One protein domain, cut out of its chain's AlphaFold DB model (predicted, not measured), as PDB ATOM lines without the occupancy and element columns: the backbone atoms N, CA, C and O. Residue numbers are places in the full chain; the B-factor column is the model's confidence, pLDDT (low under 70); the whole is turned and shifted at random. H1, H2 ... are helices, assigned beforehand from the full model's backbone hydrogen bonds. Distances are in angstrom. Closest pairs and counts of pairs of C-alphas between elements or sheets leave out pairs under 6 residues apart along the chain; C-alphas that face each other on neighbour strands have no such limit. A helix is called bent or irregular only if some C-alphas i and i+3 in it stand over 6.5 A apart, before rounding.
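What this domain is: This is residues 6 to 61 and 87 to 239 of the 248 residues of the protein "Hypothetical protein" of Polarella glacialis (UniProt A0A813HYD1). One long helix, H6, runs through the middle of the model; H5 folds back beside it as a helical hairpin and the shorter H11 lies side by side with them, while H3 crosses H6 and H2 packs slantwise on H5 and H6. The short helices H1, H4 and H8 gather round the last part of H6, and H9 and H10 make a V whose two legs pack on the second half of H3. The printed part has 209 residues with eleven named helices, H1 to H11 in order along the chain, and no named strand; the class is all helix. The whole is compact, with a radius of gyration of the C-alphas of 18.0 A and spans of 55 by 46 by 29 A.

How they stand to each other: H6, residues 127 to 153, is the hub, touching 7 other helices. H5, residues 96 to 120, forms a helical hairpin with it: they touch, opposite ways at a shallow tilt of 5 degrees, and the closest C-alphas, those of Asn 102 and Ala 136, are 5.3 A apart. H11, residues 226 to 239, touches H5 the same way at a shallow tilt of 11 degrees, closest at the C-alphas of Thr 105 and Met 227, 5.5 A. H5, H6 and H11 are an up-and-down bundle, each running against the one before it in the chain. H3, residues 39 to 60, touches H6 at a steep tilt of 50 degrees, the same way, with the closest C-alphas, those of Ala 44 and Thr 135, 4.7 A apart. H2, residues 16 to 32, touches H5 at a steep tilt of 45 degrees, the same way, closest at the C-alphas of Val 18 and Leu 103, 5.8 A. With residues 22 to 29 alone H2 also touches H6, where the C-alphas of Val 29 and Leu 130, the closest, are 5.8 A apart. H8, residues 174 to 180, touches H6 about perpendicular at 88 degrees, closest at the C-alphas of Met 149 and Asn 174, 4.1 A. H4, residues 87 to 90, touches H6 with its closest C-alphas, Val 89 and Val 147, 6.5 A apart; H1, residues 6 to 10, only just touches H6, with 3 pairs of C-alphas within 8 A, the closest being Ile 9 and Val 147 at 7.4 A. H7, residues 160 to 167, is close to H6 but not clearly touching, with the C-alphas of Asn 145 and Ile 162 7.2 A apart. H10, residues 213 to 223, touches H3 at the C-alphas of Val 54 and Phe 221, 5.9 A, and H9, residues 196 to 209, touches H3 at those of Ala 53 and Tyr 199, 7.2 A. H9 and H10 only just touch, only at the corner by their link, with 3 pairs of C-alphas within 8 A. H3 and H5 are apart. Every O i to N i+4 pair is within hydrogen-bond range in H1, H3, H6, H7, H8, H10 and H11; the counts are 12 of 13 in H2, 17 of 21 in H5 and 9 of 10 in H9, and H4 is too short for such a pair.

Where its parts are: H6 is 38.0 A from first to last C-alpha; C-alpha 127 is at (81.873, -3.057, 50.557) and C-alpha 153 is at (83.493, 27.253, 73.462). H5 is 36.1 A long, with a kink of 27 degrees near residue 110; it is irregular, C-alphas 97 and 100 being 7.6 A apart. H3 measures 31.7 A, H2 24.5 A, H11 20.1 A and H9 20.0 A. H11 ends at C-alpha 239, (95.210, -11.655, 44.984).

The domain as a whole: The two C-alphas farthest apart, those of Gly 121 and His 155, are 56.6 A apart. Residues 62 to 86 are not printed, and C-alphas 61 and 87 across this cut are 21.6 A apart. Of the links that are printed whole, H8 to H9, residues 181 to 195, is long. The mean pLDDT of the printed part is 91.7, and no printed residue is under 70.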
ATOM      1  N   THR A   6      76.732  32.734  63.623       71.81
ATOM      2  CA  THR A   6      75.599  31.851  63.316       71.81
ATOM      3  C   THR A   6      75.536  31.532  61.823       71.81
ATOM      4  O   THR A   6      75.302  30.388  61.427       71.81
ATOM      5  N   LYS A   7      75.810  32.524  60.965       76.50
ATOM      6  CA  LYS A   7      75.864  32.323  59.507       76.50
ATOM      7  C   LYS A   7      77.040  31.445  59.110       76.50
ATOM      8  O   LYS A   7      76.924  30.674  58.161       76.50
ATOM      9  N   ALA A   8      78.145  31.528  59.844       75.31
ATOM     10  CA  ALA A   8      79.321  30.730  59.552       75.31
ATOM     11  C   ALA A   8      79.103  29.234  59.819       75.31
ATOM     12  O   ALA A   8      79.537  28.422  59.006       75.31
ATOM     13  N   ILE A   9      78.369  28.864  60.876       81.81
ATOM     14  CA  ILE A   9      78.008  27.462  61.160       81.81
ATOM     15  C   ILE A   9      77.110  26.891  60.059       81.81
ATOM     16  O   ILE A   9      77.341  25.782  59.584       81.81
ATOM     17  N   VAL A  10      76.116  27.663  59.609       79.56
ATOM     18  CA  VAL A  10      75.224  27.265  58.504       79.56
ATOM     19  C   VAL A  10      75.983  27.168  57.175       79.56
ATOM     20  O   VAL A  10      75.627  26.374  56.310       79.56
ATOM     21  N   SER A  11      77.059  27.941  57.014       83.56
ATOM     22  CA  SER A  11      77.891  27.917  55.809       83.56
ATOM     23  C   SER A  11      78.872  26.740  55.730       83.56
ATOM     24  O   SER A  11      79.508  26.570  54.687       83.56
ATOM     25  N   GLN A  12      79.001  25.927  56.790       87.31
ATOM     26  CA  GLN A  12      79.874  24.746  56.825       87.31
ATOM     27  C   GLN A  12      79.293  23.610  55.979       87.31
ATOM     28  O   GLN A  12      78.705  22.653  56.481       87.31
ATOM     29  N   MET A  13      79.460  23.728  54.672       84.38
ATOM     30  CA  MET A  13      79.012  22.737  53.704       84.38
ATOM     31  C   MET A  13      80.193  22.258  52.859       84.38
ATOM     32  O   MET A  13      81.024  23.097  52.481       84.38
ATOM     33  N   PRO A  14      80.251  20.954  52.516       83.88
ATOM     34  CA  PRO A  14      81.182  20.454  51.509       83.88
ATOM     35  C   PRO A  14      80.978  21.166  50.166       83.88
ATOM     36  O   PRO A  14      79.883  21.659  49.875       83.88
ATOM     37  N   HIS A  15      82.007  21.189  49.322       89.00
ATOM     38  CA  HIS A  15      81.886  21.636  47.934       89.00
ATOM     39  C   HIS A  15      80.850  20.801  47.161       89.00
ATOM     40  O   HIS A  15      80.681  19.600  47.402       89.00
ATOM     41  N   GLU A  16      80.194  21.404  46.168       89.12
ATOM     42  CA  GLU A  16      79.128  20.773  45.380       89.12
ATOM     43  C   GLU A  16      79.609  19.473  44.719       89.12
ATOM     44  O   GLU A  16      78.890  18.478  44.682       89.12
ATOM     45  N   THR A  17      80.866  19.438  44.270       87.56
ATOM     46  CA  THR A  17      81.516  18.232  43.727       87.56
ATOM     47  C   THR A  17      81.541  17.068  44.721       87.56
ATOM     48  O   THR A  17      81.281  15.930  44.327       87.56
ATOM     49  N   VAL A  18      81.827  17.324  46.003       86.88
ATOM     50  CA  VAL A  18      81.818  16.281  47.041       86.88
ATOM     51  C   VAL A  18      80.394  15.784  47.254       86.88
ATOM     52  O   VAL A  18      80.168  14.576  47.247       86.88
ATOM     53  N   LEU A  19      79.419  16.695  47.335       87.62
ATOM     54  CA  LEU A  19      78.001  16.342  47.457       87.62
ATOM     55  C   LEU A  19      77.527  15.479  46.276       87.62
ATOM     56  O   LEU A  19      76.906  14.437  46.484       87.62
ATOM     57  N   CYS A  20      77.886  15.842  45.044       88.88
ATOM     58  CA  CYS A  20      77.603  15.044  43.849       88.88
ATOM     59  C   CYS A  20      78.209  13.634  43.941       88.88
ATOM     60  O   CYS A  20      77.524  12.644  43.676       88.88
ATOM     61  N   MET A  21      79.469  13.511  44.367       87.00
ATOM     62  CA  MET A  21      80.138  12.213  44.530       87.00
ATOM     63  C   MET A  21      79.526  11.363  45.648       87.00
ATOM     64  O   MET A  21      79.443  10.135  45.521       87.00
ATOM     65  N   MET A  22      79.058  11.997  46.723       86.12
ATOM     66  CA  MET A  22      78.301  11.328  47.776       86.12
ATOM     67  C   MET A  22      76.964  10.816  47.246       86.12
ATOM     68  O   MET A  22      76.642   9.659  47.490       86.12
ATOM     69  N   LEU A  23      76.218  11.607  46.467       88.06
ATOM     70  CA  LEU A  23      74.953  11.175  45.856       88.06
ATOM     71  C   LEU A  23      75.144   9.967  44.930       88.06
ATOM     72  O   LEU A  23      74.398   8.989  45.030       88.06
ATOM     73  N   VAL A  24      76.177   9.984  44.079       85.19
ATOM     74  CA  VAL A  24      76.539   8.829  43.236       85.19
ATOM     75  C   VAL A  24      76.850   7.609  44.103       85.19
ATOM     76  O   VAL A  24      76.338   6.515  43.861       85.19
ATOM     77  N   SER A  25      77.647   7.791  45.152       82.12
ATOM     78  CA  SER A  25      78.000   6.719  46.083       82.12
ATOM     79  C   SER A  25      76.785   6.169  46.839       82.12
ATOM     80  O   SER A  25      76.664   4.954  46.979       82.12
ATOM     81  N   VAL A  26      75.849   7.025  47.265       86.81
ATOM     82  CA  VAL A  26      74.580   6.629  47.896       86.81
ATOM     83  C   VAL A  26      73.760   5.778  46.937       86.81
ATOM     84  O   VAL A  26      73.303   4.710  47.335       86.81
ATOM     85  N   ALA A  27      73.621   6.182  45.672       84.62
ATOM     86  CA  ALA A  27      72.904   5.389  44.676       84.62
ATOM     87  C   ALA A  27      73.543   3.997  44.481       84.62
ATOM     88  O   ALA A  27      72.841   2.981  44.466       84.62
ATOM     89  N   LEU A  28      74.879   3.927  44.410       77.75
ATOM     90  CA  LEU A  28      75.622   2.664  44.307       77.75
ATOM     91  C   LEU A  28      75.446   1.771  45.543       77.75
ATOM     92  O   LEU A  28      75.319   0.548  45.417       77.75
ATOM     93  N   VAL A  29      75.446   2.375  46.731       82.31
ATOM     94  CA  VAL A  29      75.275   1.696  48.018       82.31
ATOM     95  C   VAL A  29      73.845   1.199  48.189       82.31
ATOM     96  O   VAL A  29      73.664   0.012  48.449       82.31
ATOM     97  N   ALA A  30      72.841   2.053  47.994       83.44
ATOM     98  CA  ALA A  30      71.426   1.728  48.168       83.44
ATOM     99  C   ALA A  30      70.977   0.604  47.227       83.44
ATOM    100  O   ALA A  30      70.262  -0.304  47.641       83.44
ATOM    101  N   TYR A  31      71.470   0.603  45.984       78.19
ATOM    102  CA  TYR A  31      71.159  -0.457  45.026       78.19
ATOM    103  C   TYR A  31      71.730  -1.826  45.431       78.19
ATOM    104  O   TYR A  31      71.247  -2.863  44.975       78.19
ATOM    105  N   ARG A  32      72.798  -1.871  46.244       72.31
ATOM    106  CA  ARG A  32      73.579  -3.105  46.425       72.31
ATOM    107  C   ARG A  32      73.787  -3.552  47.861       72.31
ATOM    108  O   ARG A  32      74.072  -4.733  48.034       72.31
ATOM    109  N   CYS A  33      73.686  -2.715  48.881       77.31
ATOM    110  CA  CYS A  33      74.055  -3.106  50.243       77.31
ATOM    111  C   CYS A  33      72.947  -3.901  50.939       77.31
ATOM    112  O   CYS A  33      71.759  -3.682  50.728       77.31
ATOM    113  N   LYS A  34      73.353  -4.883  51.745       87.75
ATOM    114  CA  LYS A  34      72.459  -5.704  52.574       87.75
ATOM    115  C   LYS A  34      72.781  -5.444  54.043       87.75
ATOM    116  O   LYS A  34      73.896  -5.045  54.353       87.75
ATOM    117  N   LEU A  35      71.866  -5.785  54.950       86.69
ATOM    118  CA  LEU A  35      72.084  -5.632  56.397       86.69
ATOM    119  C   LEU A  35      73.381  -6.299  56.891       86.69
ATOM    120  O   LEU A  35      74.072  -5.757  57.744       86.69
ATOM    121  N   ARG A  36      73.778  -7.430  56.289       90.38
ATOM    122  CA  ARG A  36      75.054  -8.109  56.594       90.38
ATOM    123  C   ARG A  36      76.306  -7.254  56.354       90.38
ATOM    124  O   ARG A  36      77.379  -7.640  56.792       90.38
ATOM    125  N   ASP A  37      76.193  -6.155  55.611       91.31
ATOM    126  CA  ASP A  37      77.294  -5.234  55.330       91.31
ATOM    127  C   ASP A  37      77.385  -4.109  56.386       91.31
ATOM    128  O   ASP A  37      78.272  -3.269  56.292       91.31
ATOM    129  N   ALA A  38      76.514  -4.085  57.406       89.31
ATOM    130  CA  ALA A  38      76.476  -3.027  58.422       89.31
ATOM    131  C   ALA A  38      77.788  -2.872  59.213       89.31
ATOM    132  O   ALA A  38      78.130  -1.763  59.616       89.31
ATOM    133  N   TRP A  39      78.569  -3.947  59.374       93.38
ATOM    134  CA  TRP A  39      79.889  -3.886  60.016       93.38
ATOM    135  C   TRP A  39      80.847  -2.911  59.311       93.38
ATOM    136  O   TRP A  39      81.741  -2.359  59.950       93.38
ATOM    137  N   VAL A  40      80.647  -2.659  58.011       94.69
ATOM    138  CA  VAL A  40      81.451  -1.710  57.229       94.69
ATOM    139  C   VAL A  40      81.285  -0.286  57.757       94.69
ATOM    140  O   VAL A  40      82.242   0.478  57.718       94.69
ATOM    141  N   LEU A  41      80.108   0.062  58.290       93.38
ATOM    142  CA  LEU A  41      79.868   1.372  58.901       93.38
ATOM    143  C   LEU A  41      80.717   1.552  60.162       93.38
ATOM    144  O   LEU A  41      81.325   2.600  60.338       93.38
ATOM    145  N   VAL A  42      80.813   0.511  60.994       93.81
ATOM    146  CA  VAL A  42      81.661   0.522  62.195       93.81
ATOM    147  C   VAL A  42      83.130   0.661  61.801       93.81
ATOM    148  O   VAL A  42      83.832   1.513  62.335       93.81
ATOM    149  N   ALA A  43      83.587  -0.119  60.818       95.19
ATOM    150  CA  ALA A  43      84.960  -0.032  60.322       95.19
ATOM    151  C   ALA A  43      85.282   1.353  59.736       95.19
ATOM    152  O   ALA A  43      86.362   1.884  59.975       95.19
ATOM    153  N   ALA A  44      84.350   1.943  58.985       96.12
ATOM    154  CA  ALA A  44      84.500   3.273  58.403       96.12
ATOM    155  C   ALA A  44      84.513   4.378  59.468       96.12
ATOM    156  O   ALA A  44      85.303   5.312  59.362       96.12
ATOM    157  N   TYR A  45      83.684   4.256  60.508       95.62
ATOM    158  CA  TYR A  45      83.690   5.173  61.648       95.62
ATOM    159  C   TYR A  45      85.036   5.139  62.376       95.62
ATOM    160  O   TYR A  45      85.655   6.181  62.566       95.62
ATOM    161  N   VAL A  46      85.526   3.940  62.710       95.25
ATOM    162  CA  VAL A  46      86.830   3.764  63.370       95.25
ATOM    163  C   VAL A  46      87.967   4.278  62.489       95.25
ATOM    164  O   VAL A  46      88.879   4.917  62.998       95.25
ATOM    165  N   MET A  47      87.912   4.043  61.174       95.50
ATOM    166  CA  MET A  47      88.902   4.582  60.236       95.50
ATOM    167  C   MET A  47      88.888   6.111  60.216       95.50
ATOM    168  O   MET A  47      89.951   6.718  60.288       95.50
ATOM    169  N   ALA A  48      87.711   6.736  60.118       96.12
ATOM    170  CA  ALA A  48      87.594   8.190  60.114       96.12
ATOM    171  C   ALA A  48      88.117   8.794  61.425       96.12
ATOM    172  O   ALA A  48      88.906   9.733  61.384       96.12
ATOM    173  N   ASP A  49      87.733   8.230  62.573       96.25
ATOM    174  CA  ASP A  49      88.185   8.707  63.882       96.25
ATOM    175  C   ASP A  49      89.704   8.554  64.060       96.25
ATOM    176  O   ASP A  49      90.393   9.527  64.367       96.25
ATOM    177  N   LEU A  50      90.242   7.361  63.778       95.94
ATOM    178  CA  LEU A  50      91.678   7.090  63.855       95.94
ATOM    179  C   LEU A  50      92.473   7.992  62.909       95.94
ATOM    180  O   LEU A  50      93.497   8.542  63.306       95.94
ATOM    181  N   TYR A  51      92.021   8.147  61.662       96.06
ATOM    182  CA  TYR A  51      92.705   8.992  60.691       96.06
ATOM    183  C   TYR A  51      92.732  10.452  61.141       96.06
ATOM    184  O   TYR A  51      93.789  11.073  61.070       96.06
ATOM    185  N   MET A  52      91.613  10.991  61.632       94.69
ATOM    186  CA  MET A  52      91.569  12.370  62.118       94.69
ATOM    187  C   MET A  52      92.483  12.565  63.331       94.69
ATOM    188  O   MET A  52      93.224  13.542  63.359       94.69
ATOM    189  N   ALA A  53      92.506  11.620  64.276       95.25
ATOM    190  CA  ALA A  53      93.413  11.675  65.421       95.25
ATOM    191  C   ALA A  53      94.890  11.645  64.991       95.25
ATOM    192  O   ALA A  53      95.678  12.484  65.418       95.25
ATOM    193  N   VAL A  54      95.265  10.726  64.096       95.62
ATOM    194  CA  VAL A  54      96.644  10.608  63.591       95.62
ATOM    195  C   VAL A  54      97.046  11.825  62.756       95.62
ATOM    196  O   VAL A  54      98.163  12.311  62.899       95.62
ATOM    197  N   LEU A  55      96.151  12.344  61.908       94.94
ATOM    198  CA  LEU A  55      96.374  13.579  61.152       94.94
ATOM    199  C   LEU A  55      96.675  14.743  62.100       94.94
ATOM    200  O   LEU A  55      97.616  15.492  61.861       94.94
ATOM    201  N   HIS A  56      95.896  14.867  63.171       94.88
ATOM    202  CA  HIS A  56      96.035  15.917  64.169       94.88
ATOM    203  C   HIS A  56      97.372  15.803  64.914       94.88
ATOM    204  O   HIS A  56      98.177  16.729  64.863       94.88
ATOM    205  N   MET A  57      97.677  14.628  65.477       94.56
ATOM    206  CA  MET A  57      98.968  14.347  66.125       94.56
ATOM    207  C   MET A  57     100.157  14.622  65.197       94.56
ATOM    208  O   MET A  57     101.190  15.134  65.625       94.56
ATOM    209  N   TRP A  58     100.032  14.257  63.918       94.88
ATOM    210  CA  TRP A  58     101.092  14.437  62.936       94.88
ATOM    211  C   TRP A  58     101.281  15.910  62.560       94.88
ATOM    212  O   TRP A  58     102.418  16.372  62.525       94.88
ATOM    213  N   LEU A  59     100.207  16.668  62.320       94.50
ATOM    214  CA  LEU A  59     100.289  18.103  62.011       94.50
ATOM    215  C   LEU A  59     100.767  18.947  63.202       94.50
ATOM    216  O   LEU A  59     101.427  19.963  62.984       94.50
ATOM    217  N   ASP A  60     100.489  18.508  64.429       93.19
ATOM    218  CA  ASP A  60     100.928  19.181  65.656       93.19
ATOM    219  C   ASP A  60     102.391  18.963  66.007       93.19
ATOM    220  O   ASP A  60     102.991  19.744  66.752       93.19
ATOM    221  N   HIS A  61     102.997  17.911  65.463       92.06
ATOM    222  CA  HIS A  61     104.363  17.577  65.802       92.06
ATOM    223  C   HIS A  61     105.347  18.651  65.285       92.06
ATOM    224  O   HIS A  61     105.304  19.009  64.102       92.06
ATOM    225  N   ALA A  87      89.130  30.931  67.426       92.00
ATOM    226  CA  ALA A  87      87.925  31.598  66.937       92.00
ATOM    227  C   ALA A  87      87.900  31.812  65.408       92.00
ATOM    228  O   ALA A  87      86.819  31.994  64.852       92.00
ATOM    229  N   GLU A  88      89.044  31.776  64.710       90.31
ATOM    230  CA  GLU A  88      89.082  31.969  63.247       90.31
ATOM    231  C   GLU A  88      88.313  30.863  62.506       90.31
ATOM    232  O   GLU A  88      87.682  31.133  61.480       90.31
ATOM    233  N   VAL A  89      88.232  29.660  63.087       88.69
ATOM    234  CA  VAL A  89      87.448  28.540  62.538       88.69
ATOM    235  C   VAL A  89      85.951  28.859  62.436       88.69
ATOM    236  O   VAL A  89      85.243  28.265  61.630       88.69
ATOM    237  N   LEU A  90      85.460  29.829  63.216       88.88
ATOM    238  CA  LEU A  90      84.075  30.307  63.166       88.88
ATOM    239  C   LEU A  90      83.826  31.287  62.024       88.88
ATOM    240  O   LEU A  90      82.723  31.799  61.899       88.88
ATOM    241  N   THR A  91      84.835  31.608  61.225       87.38
ATOM    242  CA  THR A  91      84.708  32.508  60.070       87.38
ATOM    243  C   THR A  91      85.192  31.869  58.773       87.38
ATOM    244  O   THR A  91      84.969  32.416  57.695       87.38
ATOM    245  N   GLU A  92      85.798  30.689  58.868       85.62
ATOM    246  CA  GLU A  92      86.313  29.904  57.753       85.62
ATOM    247  C   GLU A  92      85.448  28.654  57.546       85.62
ATOM    248  O   GLU A  92      84.874  28.114  58.491       85.62
ATOM    249  N   ASN A  93      85.340  28.163  56.309       83.62
ATOM    250  CA  ASN A  93      84.665  26.892  56.051       83.62
ATOM    251  C   ASN A  93      85.663  25.740  56.231       83.62
ATOM    252  O   ASN A  93      86.403  25.382  55.313       83.62
ATOM    253  N   HIS A  94      85.669  25.170  57.430       84.75
ATOM    254  CA  HIS A  94      86.560  24.084  57.813       84.75
ATOM    255  C   HIS A  94      86.121  22.733  57.231       84.75
ATOM    256  O   HIS A  94      86.942  21.857  56.983       84.75
ATOM    257  N   VAL A  95      84.834  22.550  56.920       86.62
ATOM    258  CA  VAL A  95      84.391  21.348  56.192       86.62
ATOM    259  C   VAL A  95      85.022  21.306  54.794       86.62
ATOM    260  O   VAL A  95      85.486  20.255  54.356       86.62
ATOM    261  N   ARG A  96      85.155  22.458  54.126       89.25
ATOM    262  CA  ARG A  96      85.821  22.547  52.817       89.25
ATOM    263  C   ARG A  96      87.310  22.224  52.861       89.25
ATOM    264  O   ARG A  96      87.855  21.784  51.850       89.25
ATOM    265  N   SER A  97      87.991  22.382  54.001       86.50
ATOM    266  CA  SER A  97      89.425  22.067  54.068       86.50
ATOM    267  C   SER A  97      89.721  20.575  53.896       86.50
ATOM    268  O   SER A  97      90.852  20.224  53.564       86.50
ATOM    269  N   ILE A  98      88.716  19.704  54.061       89.81
ATOM    270  CA  ILE A  98      88.837  18.257  53.841       89.81
ATOM    271  C   ILE A  98      88.205  17.776  52.523       89.81
ATOM    272  O   ILE A  98      88.191  16.574  52.257       89.81
ATOM    273  N   ASP A  99      87.717  18.672  51.660       90.12
ATOM    274  CA  ASP A  99      87.002  18.278  50.437       90.12
ATOM    275  C   ASP A  99      87.864  17.467  49.472       90.12
ATOM    276  O   ASP A  99      87.402  16.459  48.939       90.12
ATOM    277  N   ASN A 100      89.130  17.848  49.281       90.81
ATOM    278  CA  ASN A 100      90.045  17.088  48.426       90.81
ATOM    279  C   ASN A 100      90.243  15.663  48.954       90.81
ATOM    280  O   ASN A 100      90.216  14.706  48.182       90.81
ATOM    281  N   LEU A 101      90.380  15.506  50.272       91.69
ATOM    282  CA  LEU A 101      90.509  14.196  50.900       91.69
ATOM    283  C   LEU A 101      89.230  13.364  50.727       91.69
ATOM    284  O   LEU A 101      89.310  12.182  50.385       91.69
ATOM    285  N   ASN A 102      88.055  13.968  50.920       92.62
ATOM    286  CA  ASN A 102      86.772  13.300  50.702       92.62
ATOM    287  C   ASN A 102      86.593  12.892  49.240       92.62
ATOM    288  O   ASN A 102      86.210  11.756  48.960       92.62
ATOM    289  N   LEU A 103      86.925  13.777  48.300       94.00
ATOM    290  CA  LEU A 103      86.864  13.501  46.870       94.00
ATOM    291  C   LEU A 103      87.767  12.325  46.497       94.00
ATOM    292  O   LEU A 103      87.315  11.390  45.836       94.00
ATOM    293  N   MET A 104      89.018  12.329  46.961       94.50
ATOM    294  CA  MET A 104      89.945  11.227  46.710       94.50
ATOM    295  C   MET A 104      89.474   9.924  47.370       94.50
ATOM    296  O   MET A 104      89.544   8.861  46.748       94.50
ATOM    297  N   THR A 105      88.926   9.992  48.586       95.38
ATOM    298  CA  THR A 105      88.344   8.837  49.288       95.38
ATOM    299  C   THR A 105      87.190   8.236  48.484       95.38
ATOM    300  O   THR A 105      87.179   7.034  48.230       95.38
ATOM    301  N   LEU A 106      86.258   9.055  47.996       94.12
ATOM    302  CA  LEU A 106      85.114   8.608  47.193       94.12
ATOM    303  C   LEU A 106      85.528   8.094  45.802       94.12
ATOM    304  O   LEU A 106      84.936   7.139  45.298       94.12
ATOM    305  N   ALA A 107      86.554   8.686  45.185       94.56
ATOM    306  CA  ALA A 107      87.045   8.288  43.865       94.56
ATOM    307  C   ALA A 107      87.867   6.985  43.892       94.56
ATOM    308  O   ALA A 107      87.802   6.191  42.952       94.56
ATOM    309  N   THR A 108      88.615   6.732  44.969       96.31
ATOM    310  CA  THR A 108      89.511   5.569  45.108       96.31
ATOM    311  C   THR A 108      88.852   4.222  44.777       96.31
ATOM    312  O   THR A 108      89.388   3.503  43.927       96.31
ATOM    313  N   PRO A 109      87.704   3.829  45.369       94.25
ATOM    314  CA  PRO A 109      87.085   2.551  45.029       94.25
ATOM    315  C   PRO A 109      86.623   2.504  43.567       94.25
ATOM    316  O   PRO A 109      86.661   1.434  42.963       94.25
ATOM    317  N   MET A 110      86.234   3.635  42.966       92.69
ATOM    318  CA  MET A 110      85.822   3.698  41.558       92.69
ATOM    319  C   MET A 110      86.993   3.408  40.620       92.69
ATOM    320  O   MET A 110      86.863   2.574  39.723       92.69
ATOM    321  N   VAL A 111      88.149   4.024  40.881       95.75
ATOM    322  CA  VAL A 111      89.392   3.773  40.137       95.75
ATOM    323  C   VAL A 111      89.797   2.302  40.253       95.75
ATOM    324  O   VAL A 111      90.056   1.651  39.240       95.75
ATOM    325  N   TRP A 112      89.769   1.741  41.463       96.75
ATOM    326  CA  TRP A 112      90.093   0.332  41.689       96.75
ATOM    327  C   TRP A 112      89.128  -0.626  40.996       96.75
ATOM    328  O   TRP A 112      89.562  -1.607  40.393       96.75
ATOM    329  N   MET A 113      87.822  -0.362  41.051       93.38
ATOM    330  CA  MET A 113      86.820  -1.183  40.367       93.38
ATOM    331  C   MET A 113      86.999  -1.142  38.850       93.38
ATOM    332  O   MET A 113      86.914  -2.187  38.202       93.38
ATOM    333  N   LEU A 114      87.266   0.042  38.291       94.38
ATOM    334  CA  LEU A 114      87.523   0.210  36.866       94.38
ATOM    335  C   LEU A 114      88.791  -0.546  36.448       94.38
ATOM    336  O   LEU A 114      88.740  -1.350  35.520       94.38
ATOM    337  N   GLY A 115      89.896  -0.365  37.178       95.56
ATOM    338  CA  GLY A 115      91.155  -1.066  36.925       95.56
ATOM    339  C   GLY A 115      91.014  -2.587  37.034       95.56
ATOM    340  O   GLY A 115      91.430  -3.311  36.133       95.56
ATOM    341  N   ALA A 116      90.347  -3.087  38.078       94.38
ATOM    342  CA  ALA A 116      90.075  -4.515  38.250       94.38
ATOM    343  C   ALA A 116      89.267  -5.101  37.083       94.38
ATOM    344  O   ALA A 116      89.542  -6.219  36.633       94.38
ATOM    345  N   LYS A 117      88.287  -4.346  36.573       94.00
ATOM    346  CA  LYS A 117      87.449  -4.777  35.455       94.00
ATOM    347  C   LYS A 117      88.207  -4.765  34.130       94.00
ATOM    348  O   LYS A 117      88.121  -5.753  33.405       94.00
ATOM    349  N   LEU A 118      88.931  -3.687  33.829       94.62
ATOM    350  CA  LEU A 118      89.634  -3.508  32.557       94.62
ATOM    351  C   LEU A 118      90.895  -4.374  32.448       94.62
ATOM    352  O   LEU A 118      91.131  -4.963  31.402       94.62
ATOM    353  N   LEU A 119      91.687  -4.468  33.518       92.31
ATOM    354  CA  LEU A 119      93.002  -5.119  33.477       92.31
ATOM    355  C   LEU A 119      92.953  -6.600  33.853       92.31
ATOM    356  O   LEU A 119      93.754  -7.388  33.363       92.31
ATOM    357  N   ALA A 120      92.027  -6.988  34.733       89.19
ATOM    358  CA  ALA A 120      91.960  -8.352  35.256       89.19
ATOM    359  C   ALA A 120      90.643  -9.072  34.937       89.19
ATOM    360  O   ALA A 120      90.488 -10.233  35.316       89.19
ATOM    361  N   GLY A 121      89.678  -8.405  34.288       91.44
ATOM    362  CA  GLY A 121      88.350  -8.967  34.020       91.44
ATOM    363  C   GLY A 121      87.536  -9.265  35.286       91.44
ATOM    364  O   GLY A 121      86.573 -10.029  35.234       91.44
ATOM    365  N   ARG A 122      87.917  -8.693  36.435       90.75
ATOM    366  CA  ARG A 122      87.388  -9.036  37.764       90.75
ATOM    367  C   ARG A 122      86.478  -7.953  38.321       90.75
ATOM    368  O   ARG A 122      86.426  -6.830  37.832       90.75
ATOM    369  N   SER A 123      85.749  -8.314  39.372       91.56
ATOM    370  CA  SER A 123      84.966  -7.374  40.174       91.56
ATOM    371  C   SER A 123      85.520  -7.322  41.593       91.56
ATOM    372  O   SER A 123      86.010  -8.330  42.103       91.56
ATOM    373  N   LEU A 124      85.455  -6.146  42.211       93.12
ATOM    374  CA  LEU A 124      85.845  -5.951  43.602       93.12
ATOM    375  C   LEU A 124      84.632  -6.017  44.538       93.12
ATOM    376  O   LEU A 124      83.494  -5.819  44.093       93.12
ATOM    377  N   PRO A 125      84.853  -6.266  45.842       91.12
ATOM    378  CA  PRO A 125      83.784  -6.252  46.828       91.12
ATOM    379  C   PRO A 125      83.082  -4.891  46.866       91.12
ATOM    380  O   PRO A 125      83.715  -3.845  47.010       91.12
ATOM    381  N   ARG A 126      81.746  -4.904  46.803       88.31
ATOM    382  CA  ARG A 126      80.910  -3.691  46.899       88.31
ATOM    383  C   ARG A 126      81.118  -2.916  48.203       88.31
ATOM    384  O   ARG A 126      80.861  -1.717  48.245       88.31
ATOM    385  N   GLN A 127      81.578  -3.611  49.244       92.50
ATOM    386  CA  GLN A 127      81.873  -3.057  50.557       92.50
ATOM    387  C   GLN A 127      82.911  -1.933  50.480       92.50
ATOM    388  O   GLN A 127      82.873  -1.058  51.330       92.50
ATOM    389  N   LEU A 128      83.764  -1.893  49.447       93.19
ATOM    390  CA  LEU A 128      84.696  -0.782  49.238       93.19
ATOM    391  C   LEU A 128      83.980   0.557  49.003       93.19
ATOM    392  O   LEU A 128      84.378   1.558  49.583       93.19
ATOM    393  N   ASN A 129      82.895   0.583  48.218       91.75
ATOM    394  CA  ASN A 129      82.126   1.819  48.005       91.75
ATOM    395  C   ASN A 129      81.372   2.239  49.264       91.75
ATOM    396  O   ASN A 129      81.325   3.422  49.584       91.75
ATOM    397  N   LEU A 130      80.790   1.270  49.981       93.62
ATOM    398  CA  LEU A 130      80.122   1.547  51.251       93.62
ATOM    399  C   LEU A 130      81.113   2.103  52.275       93.62
ATOM    400  O   LEU A 130      80.804   3.084  52.942       93.62
ATOM    401  N   PHE A 131      82.303   1.509  52.363       95.50
ATOM    402  CA  PHE A 131      83.368   1.969  53.243       95.50
ATOM    403  C   PHE A 131      83.814   3.388  52.885       95.50
ATOM    404  O   PHE A 131      83.882   4.231  53.773       95.50
ATOM    405  N   ALA A 132      84.053   3.676  51.601       95.25
ATOM    406  CA  ALA A 132      84.428   5.011  51.136       95.25
ATOM    407  C   ALA A 132      83.362   6.061  51.468       95.25
ATOM    408  O   ALA A 132      83.682   7.097  52.047       95.25
ATOM    409  N   LEU A 133      82.096   5.773  51.144       95.00
ATOM    410  CA  LEU A 133      80.976   6.664  51.431       95.00
ATOM    411  C   LEU A 133      80.846   6.923  52.929       95.00
ATOM    412  O   LEU A 133      80.787   8.072  53.347       95.00
ATOM    413  N   ALA A 134      80.819   5.860  53.734       95.31
ATOM    414  CA  ALA A 134      80.681   5.979  55.178       95.31
ATOM    415  C   ALA A 134      81.865   6.738  55.793       95.31
ATOM    416  O   ALA A 134      81.650   7.615  56.622       95.31
ATOM    417  N   THR A 135      83.096   6.472  55.341       97.00
ATOM    418  CA  THR A 135      84.297   7.170  55.827       97.00
ATOM    419  C   THR A 135      84.238   8.659  55.489       97.00
ATOM    420  O   THR A 135      84.509   9.480  56.356       97.00
ATOM    421  N   ALA A 136      83.812   9.021  54.272       96.12
ATOM    422  CA  ALA A 136      83.625  10.420  53.885       96.12
ATOM    423  C   ALA A 136      82.518  11.104  54.711       96.12
ATOM    424  O   ALA A 136      82.718  12.210  55.206       96.12
ATOM    425  N   CYS A 137      81.378  10.436  54.935       95.00
ATOM    426  CA  CYS A 137      80.312  10.951  55.802       95.00
ATOM    427  C   CYS A 137      80.813  11.207  57.230       95.00
ATOM    428  O   CYS A 137      80.547  12.268  57.792       95.00
ATOM    429  N   PHE A 138      81.546  10.256  57.816       96.44
ATOM    430  CA  PHE A 138      82.096  10.409  59.161       96.44
ATOM    431  C   PHE A 138      83.216  11.450  59.222       96.44
ATOM    432  O   PHE A 138      83.288  12.178  60.204       96.44
ATOM    433  N   GLY A 139      84.028  11.597  58.172       95.94
ATOM    434  CA  GLY A 139      85.012  12.677  58.058       95.94
ATOM    435  C   GLY A 139      84.362  14.063  58.012       95.94
ATOM    436  O   GLY A 139      84.797  14.973  58.712       95.94
ATOM    437  N   ILE A 140      83.268  14.219  57.255       95.38
ATOM    438  CA  ILE A 140      82.470  15.457  57.236       95.38
ATOM    439  C   ILE A 140      81.852  15.721  58.610       95.38
ATOM    440  O   ILE A 140      81.942  16.842  59.105       95.38
ATOM    441  N   LEU A 141      81.270  14.701  59.248       95.56
ATOM    442  CA  LEU A 141      80.730  14.822  60.603       95.56
ATOM    443  C   LEU A 141      81.814  15.237  61.606       95.56
ATOM    444  O   LEU A 141      81.563  16.110  62.426       95.56
ATOM    445  N   ALA A 142      83.011  14.656  61.517       95.94
ATOM    446  CA  ALA A 142      84.157  14.993  62.353       95.94
ATOM    447  C   ALA A 142      84.563  16.466  62.183       95.94
ATOM    448  O   ALA A 142      84.640  17.201  63.166       95.94
ATOM    449  N   ALA A 143      84.750  16.925  60.941       95.12
ATOM    450  CA  ALA A 143      85.085  18.319  60.651       95.12
ATOM    451  C   ALA A 143      83.977  19.291  61.089       95.12
ATOM    452  O   ALA A 143      84.264  20.356  61.628       95.12
ATOM    453  N   TYR A 144      82.708  18.922  60.907       95.62
ATOM    454  CA  TYR A 144      81.582  19.743  61.345       95.62
ATOM    455  C   TYR A 144      81.471  19.808  62.874       95.62
ATOM    456  O   TYR A 144      81.276  20.885  63.442       95.62
ATOM    457  N   ASN A 145      81.650  18.672  63.552       96.00
ATOM    458  CA  ASN A 145      81.668  18.601  65.008       96.00
ATOM    459  C   ASN A 145      82.816  19.438  65.586       96.00
ATOM    460  O   ASN A 145      82.600  20.161  66.553       96.00
ATOM    461  N   HIS A 146      83.995  19.414  64.959       95.94
ATOM    462  CA  HIS A 146      85.127  20.269  65.321       95.94
ATOM    463  C   HIS A 146      84.745  21.760  65.346       95.94
ATOM    464  O   HIS A 146      84.922  22.425  66.370       95.94
ATOM    465  N   VAL A 147      84.104  22.268  64.286       95.19
ATOM    466  CA  VAL A 147      83.601  23.655  64.255       95.19
ATOM    467  C   VAL A 147      82.567  23.905  65.354       95.19
ATOM    468  O   VAL A 147      82.609  24.937  66.022       95.19
ATOM    469  N   CYS A 148      81.652  22.960  65.586       95.75
ATOM    470  CA  CYS A 148      80.624  23.092  66.621       95.75
ATOM    471  C   CYS A 148      81.215  23.118  68.042       95.75
ATOM    472  O   CYS A 148      80.736  23.868  68.893       95.75
ATOM    473  N   MET A 149      82.283  22.360  68.307       96.81
ATOM    474  CA  MET A 149      83.018  22.427  69.576       96.81
ATOM    475  C   MET A 149      83.634  23.815  69.793       96.81
ATOM    476  O   MET A 149      83.530  24.382  70.883       96.81
ATOM    477  N   HIS A 150      84.208  24.418  68.753       96.25
ATOM    478  CA  HIS A 150      84.671  25.803  68.831       96.25
ATOM    479  C   HIS A 150      83.533  26.792  69.058       96.25
ATOM    480  O   HIS A 150      83.644  27.665  69.917       96.25
ATOM    481  N   ALA A 151      82.423  26.632  68.338       95.12
ATOM    482  CA  ALA A 151      81.266  27.507  68.458       95.12
ATOM    483  C   ALA A 151      80.745  27.531  69.900       95.12
ATOM    484  O   ALA A 151      80.648  28.604  70.493       95.12
ATOM    485  N   ARG A 152      80.533  26.359  70.509       96.00
ATOM    486  CA  ARG A 152      80.100  26.264  71.912       96.00
ATOM    487  C   ARG A 152      81.122  26.842  72.889       96.00
ATOM    488  O   ARG A 152      80.731  27.520  73.833       96.00
ATOM    489  N   THR A 153      82.422  26.644  72.644       96.44
ATOM    490  CA  THR A 153      83.493  27.253  73.462       96.44
ATOM    491  C   THR A 153      83.436  28.782  73.448       96.44
ATOM    492  O   THR A 153      83.748  29.415  74.451       96.44
ATOM    493  N   HIS A 154      82.990  29.373  72.340       94.06
ATOM    494  CA  HIS A 154      82.798  30.815  72.181       94.06
ATOM    495  C   HIS A 154      81.342  31.268  72.390       94.06
ATOM    496  O   HIS A 154      80.986  32.374  71.986       94.06
ATOM    497  N   HIS A 155      80.504  30.441  73.027       93.62
ATOM    498  CA  HIS A 155      79.096  30.738  73.324       93.62
ATOM    499  C   HIS A 155      78.236  31.065  72.089       93.62
ATOM    500  O   HIS A 155      77.269  31.822  72.169       93.62
ATOM    501  N   VAL A 156      78.576  30.481  70.941       93.25
ATOM    502  CA  VAL A 156      77.789  30.548  69.707       93.25
ATOM    503  C   VAL A 156      76.858  29.337  69.643       93.25
ATOM    504  O   VAL A 156      77.284  28.207  69.878       93.25
ATOM    505  N   ALA A 157      75.588  29.573  69.307       91.69
ATOM    506  CA  ALA A 157      74.591  28.514  69.163       91.69
ATOM    507  C   ALA A 157      74.953  27.541  68.028       91.69
ATOM    508  O   ALA A 157      75.328  27.964  66.935       91.69
ATOM    509  N   VAL A 158      74.788  26.240  68.271       94.06
ATOM    510  CA  VAL A 158      74.986  25.162  67.285       94.06
ATOM    511  C   VAL A 158      73.657  24.440  67.020       94.06
ATOM    512  O   VAL A 158      72.709  24.615  67.787       94.06
ATOM    513  N   PRO A 159      73.525  23.630  65.951       93.00
ATOM    514  CA  PRO A 159      72.300  22.866  65.735       93.00
ATOM    515  C   PRO A 159      72.005  21.923  66.903       93.00
ATOM    516  O   PRO A 159      72.886  21.181  67.338       93.00
ATOM    517  N   SER A 160      70.745  21.874  67.340       92.94
ATOM    518  CA  SER A 160      70.326  21.113  68.526       92.94
ATOM    519  C   SER A 160      70.658  19.620  68.455       92.94
ATOM    520  O   SER A 160      70.894  18.997  69.482       92.94
ATOM    521  N   VAL A 161      70.714  19.034  67.253       92.56
ATOM    522  CA  VAL A 161      71.120  17.629  67.070       92.56
ATOM    523  C   VAL A 161      72.597  17.397  67.404       92.56
ATOM    524  O   VAL A 161      72.935  16.359  67.969       92.56
ATOM    525  N   ILE A 162      73.471  18.357  67.083       95.44
ATOM    526  CA  ILE A 162      74.896  18.286  67.421       95.44
ATOM    527  C   ILE A 162      75.081  18.544  68.907       95.44
ATOM    528  O   ILE A 162      75.773  17.774  69.559       95.44
ATOM    529  N   GLU A 163      74.430  19.578  69.444       95.94
ATOM    530  CA  GLU A 163      74.459  19.884  70.878       95.94
ATOM    531  C   GLU A 163      74.031  18.676  71.712       95.94
ATOM    532  O   GLU A 163      74.800  18.198  72.542       95.94
ATOM    533  N   TRP A 164      72.870  18.096  71.400       96.12
ATOM    534  CA  TRP A 164      72.391  16.885  72.057       96.12
ATOM    535  C   TRP A 164      73.374  15.717  71.911       96.12
ATOM    536  O   TRP A 164      73.631  15.009  72.880       96.12
ATOM    537  N   GLY A 165      73.949  15.515  70.721       95.94
ATOM    538  CA  GLY A 165      74.933  14.457  70.492       95.94
ATOM    539  C   GLY A 165      76.201  14.634  71.331       95.94
ATOM    540  O   GLY A 165      76.741  13.652  71.836       95.94
ATOM    541  N   GLN A 166      76.660  15.870  71.514       97.12
ATOM    542  CA  GLN A 166      77.795  16.191  72.375       97.12
ATOM    543  C   GLN A 166      77.459  15.995  73.859       97.12
ATOM    544  O   GLN A 166      78.236  15.377  74.583       97.12
ATOM    545  N   ASP A 167      76.289  16.456  74.301       97.44
ATOM    546  CA  ASP A 167      75.844  16.356  75.698       97.44
ATOM    547  C   ASP A 167      75.550  14.905  76.107       97.44
ATOM    548  O   ASP A 167      75.804  14.500  77.240       97.44
ATOM    549  N   ALA A 168      75.060  14.089  75.170       96.94
ATOM    550  CA  ALA A 168      74.828  12.660  75.363       96.94
ATOM    551  C   ALA A 168      76.111  11.810  75.275       96.94
ATOM    552  O   ALA A 168      76.046  10.592  75.455       96.94
ATOM    553  N   GLY A 169      77.265  12.407  74.955       94.44
ATOM    554  CA  GLY A 169      78.525  11.681  74.776       94.44
ATOM    555  C   GLY A 169      78.582  10.823  73.505       94.44
ATOM    556  O   GLY A 169      79.380   9.890  73.422       94.44
ATOM    557  N   LEU A 170      77.757  11.117  72.496       92.75
ATOM    558  CA  LEU A 170      77.825  10.494  71.166       92.75
ATOM    559  C   LEU A 170      78.853  11.181  70.257       92.75
ATOM    560  O   LEU A 170      79.429  10.538  69.381       92.75
ATOM    561  N   LEU A 171      79.098  12.471  70.486       95.94
ATOM    562  CA  LEU A 171      80.163  13.262  69.873       95.94
ATOM    563  C   LEU A 171      81.063  13.855  70.968       95.94
ATOM    564  O   LEU A 171      80.590  14.052  72.091       95.94
ATOM    565  N   PRO A 172      82.341  14.156  70.683       96.81
ATOM    566  CA  PRO A 172      83.175  14.888  71.626       96.81
ATOM    567  C   PRO A 172      82.553  16.235  72.003       96.81
ATOM    568  O   PRO A 172      82.136  17.001  71.133       96.81
ATOM    569  N   HIS A 173      82.496  16.514  73.305       97.19
ATOM    570  CA  HIS A 173      81.993  17.773  73.852       97.19
ATOM    571  C   HIS A 173      83.003  18.915  73.646       97.19
ATOM    572  O   HIS A 173      84.203  18.681  73.506       97.19
ATOM    573  N   ASN A 174      82.567  20.176  73.686       97.31
ATOM    574  CA  ASN A 174      83.482  21.303  73.472       97.31
ATOM    575  C   ASN A 174      84.590  21.399  74.531       97.31
ATOM    576  O   ASN A 174      85.699  21.828  74.226       97.31
ATOM    577  N   GLU A 175      84.321  20.956  75.760       97.12
ATOM    578  CA  GLU A 175      85.333  20.891  76.818       97.12
ATOM    579  C   GLU A 175      86.485  19.944  76.479       97.12
ATOM    580  O   GLU A 175      87.637  20.291  76.731       97.12
ATOM    581  N   PHE A 176      86.186  18.802  75.851       96.19
ATOM    582  CA  PHE A 176      87.187  17.832  75.411       96.19
ATOM    583  C   PHE A 176      88.186  18.495  74.458       96.19
ATOM    584  O   PHE A 176      89.396  18.446  74.680       96.19
ATOM    585  N   HIS A 177      87.687  19.205  73.447       96.69
ATOM    586  CA  HIS A 177      88.556  19.879  72.491       96.69
ATOM    587  C   HIS A 177      89.211  21.147  73.060       96.69
ATOM    588  O   HIS A 177      90.363  21.444  72.763       96.69
ATOM    589  N   ARG A 178      88.547  21.870  73.968       96.56
ATOM    590  CA  ARG A 178      89.168  22.997  74.683       96.56
ATOM    591  C   ARG A 178      90.391  22.560  75.496       96.56
ATOM    592  O   ARG A 178      91.371  23.298  75.565       96.56
ATOM    593  N   THR A 179      90.358  21.365  76.090       96.31
ATOM    594  CA  THR A 179      91.531  20.788  76.757       96.31
ATOM    595  C   THR A 179      92.684  20.571  75.779       96.31
ATOM    596  O   THR A 179      93.816  20.873  76.135       96.31
ATOM    597  N   HIS A 180      92.412  20.122  74.550       96.00
ATOM    598  CA  HIS A 180      93.434  20.016  73.507       96.00
ATOM    599  C   HIS A 180      94.065  21.386  73.173       96.00
ATOM    600  O   HIS A 180      95.280  21.511  73.067       96.00
ATOM    601  N   HIS A 181      93.265  22.454  73.109       96.50
ATOM    602  CA  HIS A 181      93.754  23.834  72.921       96.50
ATOM    603  C   HIS A 181      94.499  24.418  74.132       96.50
ATOM    604  O   HIS A 181      94.964  25.555  74.081       96.50
ATOM    605  N   THR A 182      94.628  23.674  75.229       94.62
ATOM    606  CA  THR A 182      95.387  24.105  76.406       94.62
ATOM    607  C   THR A 182      96.775  23.458  76.379       94.62
ATOM    608  O   THR A 182      96.863  22.243  76.181       94.62
ATOM    609  N   PRO A 183      97.869  24.217  76.607       92.56
ATOM    610  CA  PRO A 183      99.200  23.631  76.708       92.56
ATOM    611  C   PRO A 183      99.220  22.439  77.684       92.56
ATOM    612  O   PRO A 183      98.627  22.534  78.763       92.56
ATOM    613  N   PRO A 184      99.891  21.326  77.335       92.12
ATOM    614  CA  PRO A 184     100.888  21.196  76.265       92.12
ATOM    615  C   PRO A 184     100.354  20.698  74.902       92.12
ATOM    616  O   PRO A 184     101.171  20.337  74.061       92.12
ATOM    617  N   HIS A 185      99.035  20.688  74.660       92.25
ATOM    618  CA  HIS A 185      98.415  20.208  73.406       92.25
ATOM    619  C   HIS A 185      98.640  18.712  73.101       92.25
ATOM    620  O   HIS A 185      98.731  18.301  71.950       92.25
ATOM    621  N   ASP A 186      98.741  17.875  74.137       92.88
ATOM    622  CA  ASP A 186      99.193  16.477  74.032       92.88
ATOM    623  C   ASP A 186      98.084  15.417  74.143       92.88
ATOM    624  O   ASP A 186      98.371  14.236  74.345       92.88
ATOM    625  N   ARG A 187      96.817  15.831  74.065       94.81
ATOM    626  CA  ARG A 187      95.650  14.961  74.263       94.81
ATOM    627  C   ARG A 187      94.435  15.447  73.494       94.81
ATOM    628  O   ARG A 187      94.414  16.584  73.026       94.81
ATOM    629  N   ASN A 188      93.396  14.620  73.468       95.44
ATOM    630  CA  ASN A 188      92.083  14.913  72.916       95.44
ATOM    631  C   ASN A 188      92.120  15.275  71.417       95.44
ATOM    632  O   ASN A 188      91.437  16.194  70.961       95.44
ATOM    633  N   PHE A 189      92.921  14.532  70.646       94.38
ATOM    634  CA  PHE A 189      93.143  14.779  69.214       94.38
ATOM    635  C   PHE A 189      91.950  14.400  68.317       94.38
ATOM    636  O   PHE A 189      91.828  14.891  67.195       94.38
ATOM    637  N   SER A 190      91.070  13.510  68.778       93.50
ATOM    638  CA  SER A 190      89.925  13.038  67.994       93.50
ATOM    639  C   SER A 190      88.818  14.082  67.846       93.50
ATOM    640  O   SER A 190      88.555  14.882  68.741       93.50
ATOM    641  N   PHE A 191      88.077  13.994  66.741       93.75
ATOM    642  CA  PHE A 191      86.834  14.751  66.534       93.75
ATOM    643  C   PHE A 191      85.576  13.870  66.560       93.75
ATOM    644  O   PHE A 191      84.459  14.391  66.474       93.75
ATOM    645  N   LEU A 192      85.754  12.556  66.723       95.19
ATOM    646  CA  LEU A 192      84.718  11.565  67.007       95.19
ATOM    647  C   LEU A 192      85.068  10.818  68.316       95.19
ATOM    648  O   LEU A 192      86.121  11.033  68.908       95.19
ATOM    649  N   ASN A 193      84.165   9.959  68.801       89.75
ATOM    650  CA  ASN A 193      84.300   9.264  70.096       89.75
ATOM    651  C   ASN A 193      84.847   7.825  69.997       89.75
ATOM    652  O   ASN A 193      84.686   7.041  70.927       89.75
ATOM    653  N   GLY A 194      85.416   7.413  68.863       78.56
ATOM    654  CA  GLY A 194      85.735   6.002  68.610       78.56
ATOM    655  C   GLY A 194      86.858   5.437  69.478       78.56
ATOM    656  O   GLY A 194      86.715   4.333  70.002       78.56
ATOM    657  N   GLY A 195      87.958   6.169  69.642       89.38
ATOM    658  CA  GLY A 195      89.136   5.659  70.350       89.38
ATOM    659  C   GLY A 195      89.994   6.700  71.057       89.38
ATOM    660  O   GLY A 195      91.117   6.370  71.426       89.38
ATOM    661  N   ALA A 196      89.490   7.916  71.286       90.19
ATOM    662  CA  ALA A 196      90.273   9.027  71.835       90.19
ATOM    663  C   ALA A 196      91.180   8.663  73.035       90.19
ATOM    664  O   ALA A 196      92.386   8.887  72.930       90.19
ATOM    665  N   PRO A 197      90.694   8.013  74.119       90.81
ATOM    666  CA  PRO A 197      91.566   7.669  75.247       90.81
ATOM    667  C   PRO A 197      92.692   6.698  74.873       90.81
ATOM    668  O   PRO A 197      93.790   6.774  75.419       90.81
ATOM    669  N   LEU A 198      92.429   5.779  73.938       92.75
ATOM    670  CA  LEU A 198      93.424   4.830  73.445       92.75
ATOM    671  C   LEU A 198      94.482   5.539  72.597       92.75
ATOM    672  O   LEU A 198      95.664   5.220  72.710       92.75
ATOM    673  N   TYR A 199      94.066   6.485  71.756       93.06
ATOM    674  CA  TYR A 199      94.970   7.239  70.893       93.06
ATOM    675  C   TYR A 199      95.874   8.153  71.716       93.06
ATOM    676  O   TYR A 199      97.084   8.129  71.517       93.06
ATOM    677  N   ASP A 200      95.313   8.875  72.686       92.00
ATOM    678  CA  ASP A 200      96.074   9.730  73.600       92.00
ATOM    679  C   ASP A 200      97.056   8.908  74.438       92.00
ATOM    680  O   ASP A 200      98.227   9.262  74.559       92.00
ATOM    681  N   PHE A 201      96.616   7.761  74.968       91.00
ATOM    682  CA  PHE A 201      97.504   6.843  75.677       91.00
ATOM    683  C   PHE A 201      98.651   6.376  74.778       91.00
ATOM    684  O   PHE A 201      99.814   6.473  75.166       91.00
ATOM    685  N   ALA A 202      98.345   5.901  73.568       89.25
ATOM    686  CA  ALA A 202      99.361   5.463  72.622       89.25
ATOM    687  C   ALA A 202     100.331   6.602  72.280       89.25
ATOM    688  O   ALA A 202     101.536   6.381  72.309       89.25
ATOM    689  N   TYR A 203      99.828   7.813  72.034       90.12
ATOM    690  CA  TYR A 203     100.640   8.997  71.761       90.12
ATOM    691  C   TYR A 203     101.608   9.286  72.913       90.12
ATOM    692  O   TYR A 203     102.822   9.324  72.713       90.12
ATOM    693  N   LEU A 204     101.079   9.404  74.136       90.19
ATOM    694  CA  LEU A 204     101.848   9.765  75.325       90.19
ATOM    695  C   LEU A 204     102.894   8.714  75.705       90.19
ATOM    696  O   LEU A 204     103.985   9.076  76.141       90.19
ATOM    697  N   GLN A 205     102.579   7.428  75.548       89.19
ATOM    698  CA  GLN A 205     103.541   6.361  75.817       89.19
ATOM    699  C   GLN A 205     104.595   6.287  74.711       89.19
ATOM    700  O   GLN A 205     105.792   6.347  74.981       89.19
ATOM    701  N   LEU A 206     104.175   6.180  73.448       86.44
ATOM    702  CA  LEU A 206     105.090   5.911  72.339       86.44
ATOM    703  C   LEU A 206     106.090   7.048  72.109       86.44
ATOM    704  O   LEU A 206     107.240   6.754  71.781       86.44
ATOM    705  N   GLN A 207     105.703   8.309  72.337       84.50
ATOM    706  CA  GLN A 207     106.628   9.442  72.209       84.50
ATOM    707  C   GLN A 207     107.799   9.382  73.205       84.50
ATOM    708  O   GLN A 207     108.879   9.876  72.903       84.50
ATOM    709  N   GLY A 208     107.601   8.771  74.379       80.06
ATOM    710  CA  GLY A 208     108.641   8.632  75.402       80.06
ATOM    711  C   GLY A 208     109.543   7.410  75.209       80.06
ATOM    712  O   GLY A 208     110.666   7.400  75.702       80.06
ATOM    713  N   TYR A 209     109.064   6.386  74.495       82.38
ATOM    714  CA  TYR A 209     109.777   5.113  74.328       82.38
ATOM    715  C   TYR A 209     110.496   4.962  72.989       82.38
ATOM    716  O   TYR A 209     111.445   4.185  72.893       82.38
ATOM    717  N   LEU A 210     110.039   5.646  71.940       85.19
ATOM    718  CA  LEU A 210     110.581   5.484  70.596       85.19
ATOM    719  C   LEU A 210     111.443   6.685  70.217       85.19
ATOM    720  O   LEU A 210     110.918   7.754  69.921       85.19
ATOM    721  N   GLU A 211     112.759   6.477  70.104       81.25
ATOM    722  CA  GLU A 211     113.698   7.497  69.598       81.25
ATOM    723  C   GLU A 211     113.255   8.068  68.238       81.25
ATOM    724  O   GLU A 211     113.438   9.246  67.953       81.25
ATOM    725  N   ASN A 212     112.604   7.235  67.416       86.12
ATOM    726  CA  ASN A 212     112.096   7.588  66.091       86.12
ATOM    727  C   ASN A 212     110.562   7.687  66.045       86.12
ATOM    728  O   ASN A 212     109.952   7.365  65.022       86.12
ATOM    729  N   TYR A 213     109.919   8.111  67.138       87.19
ATOM    730  CA  TYR A 213     108.460   8.214  67.234       87.19
ATOM    731  C   TYR A 213     107.818   8.926  66.032       87.19
ATOM    732  O   TYR A 213     106.847   8.433  65.460       87.19
ATOM    733  N   TYR A 214     108.405  10.036  65.579       88.19
ATOM    734  CA  TYR A 214     107.892  10.782  64.429       88.19
ATOM    735  C   TYR A 214     107.890   9.972  63.120       88.19
ATOM    736  O   TYR A 214     106.967  10.094  62.311       88.19
ATOM    737  N   VAL A 215     108.888   9.107  62.909       90.31
ATOM    738  CA  VAL A 215     108.922   8.200  61.750       90.31
ATOM    739  C   VAL A 215     107.766   7.209  61.841       90.31
ATOM    740  O   VAL A 215     107.056   7.007  60.857       90.31
ATOM    741  N   VAL A 216     107.523   6.649  63.030       91.00
ATOM    742  CA  VAL A 216     106.387   5.748  63.270       91.00
ATOM    743  C   VAL A 216     105.061   6.464  63.024       91.00
ATOM    744  O   VAL A 216     104.213   5.921  62.320       91.00
ATOM    745  N   MET A 217     104.901   7.695  63.513       91.50
ATOM    746  CA  MET A 217     103.699   8.496  63.277       91.50
ATOM    747  C   MET A 217     103.505   8.822  61.792       91.50
ATOM    748  O   MET A 217     102.392   8.745  61.287       91.50
ATOM    749  N   THR A 218     104.580   9.115  61.058       92.94
ATOM    750  CA  THR A 218     104.525   9.375  59.610       92.94
ATOM    751  C   THR A 218     104.120   8.124  58.825       92.94
ATOM    752  O   THR A 218     103.296   8.195  57.912       92.94
ATOM    753  N   VAL A 219     104.651   6.956  59.198       93.56
ATOM    754  CA  VAL A 219     104.235   5.671  58.616       93.56
ATOM    755  C   VAL A 219     102.770   5.394  58.945       93.56
ATOM    756  O   VAL A 219     102.001   5.048  58.048       93.56
ATOM    757  N   LEU A 220     102.363   5.588  60.202       93.19
ATOM    758  CA  LEU A 220     100.982   5.401  60.633       93.19
ATOM    759  C   LEU A 220     100.040   6.327  59.861       93.19
ATOM    760  O   LEU A 220      99.057   5.839  59.314       93.19
ATOM    761  N   PHE A 221     100.384   7.611  59.729       94.12
ATOM    762  CA  PHE A 221      99.654   8.600  58.937       94.12
ATOM    763  C   PHE A 221      99.429   8.126  57.502       94.12
ATOM    764  O   PHE A 221      98.306   8.202  57.011       94.12
ATOM    765  N   GLY A 222     100.456   7.576  56.848       94.31
ATOM    766  CA  GLY A 222     100.334   6.995  55.509       94.31
ATOM    767  C   GLY A 222      99.441   5.748  55.453       94.31
ATOM    768  O   GLY A 222      98.652   5.592  54.517       94.31
ATOM    769  N   LEU A 223      99.539   4.866  56.452       94.31
ATOM    770  CA  LEU A 223      98.799   3.599  56.507       94.31
ATOM    771  C   LEU A 223      97.309   3.783  56.800       94.31
ATOM    772  O   LEU A 223      96.483   3.088  56.206       94.31
ATOM    773  N   VAL A 224      96.964   4.710  57.695       94.88
ATOM    774  CA  VAL A 224      95.576   4.961  58.113       94.88
ATOM    775  C   VAL A 224      94.860   5.961  57.209       94.88
ATOM    776  O   VAL A 224      93.703   6.285  57.458       94.88
ATOM    777  N   GLN A 225      95.491   6.433  56.125       95.44
ATOM    778  CA  GLN A 225      94.748   7.173  55.107       95.44
ATOM    779  C   GLN A 225      93.648   6.271  54.521       95.44
ATOM    780  O   GLN A 225      93.952   5.154  54.083       95.44
ATOM    781  N   PRO A 226      92.390   6.744  54.410       94.56
ATOM    782  CA  PRO A 226      91.289   5.942  53.876       94.56
ATOM    783  C   PRO A 226      91.601   5.308  52.514       94.56
ATOM    784  O   PRO A 226      91.266   4.150  52.256       94.56
ATOM    785  N   MET A 227      92.295   6.052  51.650       96.00
ATOM    786  CA  MET A 227      92.698   5.617  50.312       96.00
ATOM    787  C   MET A 227      93.702   4.461  50.357       96.00
ATOM    788  O   MET A 227      93.560   3.496  49.601       96.00
ATOM    789  N   THR A 228      94.682   4.525  51.263       96.12
ATOM    790  CA  THR A 228      95.658   3.452  51.489       96.12
ATOM    791  C   THR A 228      94.952   2.198  51.987       96.12
ATOM    792  O   THR A 228      95.088   1.138  51.375       96.12
ATOM    793  N   GLY A 229      94.119   2.323  53.027       93.38
ATOM    794  CA  GLY A 229      93.357   1.201  53.578       93.38
ATOM    795  C   GLY A 229      92.491   0.503  52.523       93.38
ATOM    796  O   GLY A 229      92.553  -0.717  52.365       93.38
ATOM    797  N   MET A 230      91.745   1.271  51.724       95.19
ATOM    798  CA  MET A 230      90.943   0.722  50.625       95.19
ATOM    799  C   MET A 230      91.789   0.058  49.540       95.19
ATOM    800  O   MET A 230      91.410  -1.003  49.039       95.19
ATOM    801  N   SER A 231      92.930   0.649  49.189       96.56
ATOM    802  CA  SER A 231      93.838   0.094  48.182       96.56
ATOM    803  C   SER A 231      94.402  -1.254  48.625       96.56
ATOM    804  O   SER A 231      94.397  -2.206  47.846       96.56
ATOM    805  N   LEU A 232      94.796  -1.384  49.895       95.31
ATOM    806  CA  LEU A 232      95.258  -2.652  50.461       95.31
ATOM    807  C   LEU A 232      94.163  -3.728  50.418       95.31
ATOM    808  O   LEU A 232      94.428  -4.864  50.018       95.31
ATOM    809  N   VAL A 233      92.917  -3.378  50.754       94.25
ATOM    810  CA  VAL A 233      91.779  -4.309  50.667       94.25
ATOM    811  C   VAL A 233      91.491  -4.710  49.216       94.25
ATOM    812  O   VAL A 233      91.248  -5.889  48.947       94.25
ATOM    813  N   ALA A 234      91.544  -3.767  48.271       95.44
ATOM    814  CA  ALA A 234      91.349  -4.041  46.849       95.44
ATOM    815  C   ALA A 234      92.421  -4.997  46.301       95.44
ATOM    816  O   ALA A 234      92.084  -5.998  45.664       95.44
ATOM    817  N   ILE A 235      93.697  -4.747  46.614       95.62
ATOM    818  CA  ILE A 235      94.822  -5.618  46.247       95.62
ATOM    819  C   ILE A 235      94.627  -7.015  46.841       95.62
ATOM    820  O   ILE A 235      94.687  -8.009  46.116       95.62
ATOM    821  N   ALA A 236      94.325  -7.112  48.137       94.69
ATOM    822  CA  ALA A 236      94.103  -8.395  48.798       94.69
ATOM    823  C   ALA A 236      92.937  -9.182  48.170       94.69
ATOM    824  O   ALA A 236      93.035 -10.399  47.989       94.69
ATOM    825  N   ALA A 237      91.848  -8.502  47.796       93.69
ATOM    826  CA  ALA A 237      90.718  -9.121  47.109       93.69
ATOM    827  C   ALA A 237      91.115  -9.673  45.729       93.69
ATOM    828  O   ALA A 237      90.743 -10.799  45.393       93.69
ATOM    829  N   LEU A 238      91.912  -8.926  44.958       94.06
ATOM    830  CA  LEU A 238      92.413  -9.371  43.656       94.06
ATOM    831  C   LEU A 238      93.373 -10.556  43.778       94.06
ATOM    832  O   LEU A 238      93.265 -11.500  42.998       94.06
ATOM    833  N   LEU A 239      94.279 -10.545  44.757       93.38
ATOM    834  CA  LEU A 239      95.210 -11.655  44.984       93.38
ATOM    835  C   LEU A 239      94.468 -12.940  45.367       93.38
ATOM    836  O   LEU A 239      94.750 -14.005  44.820       93.38
TER     837      LEU A 239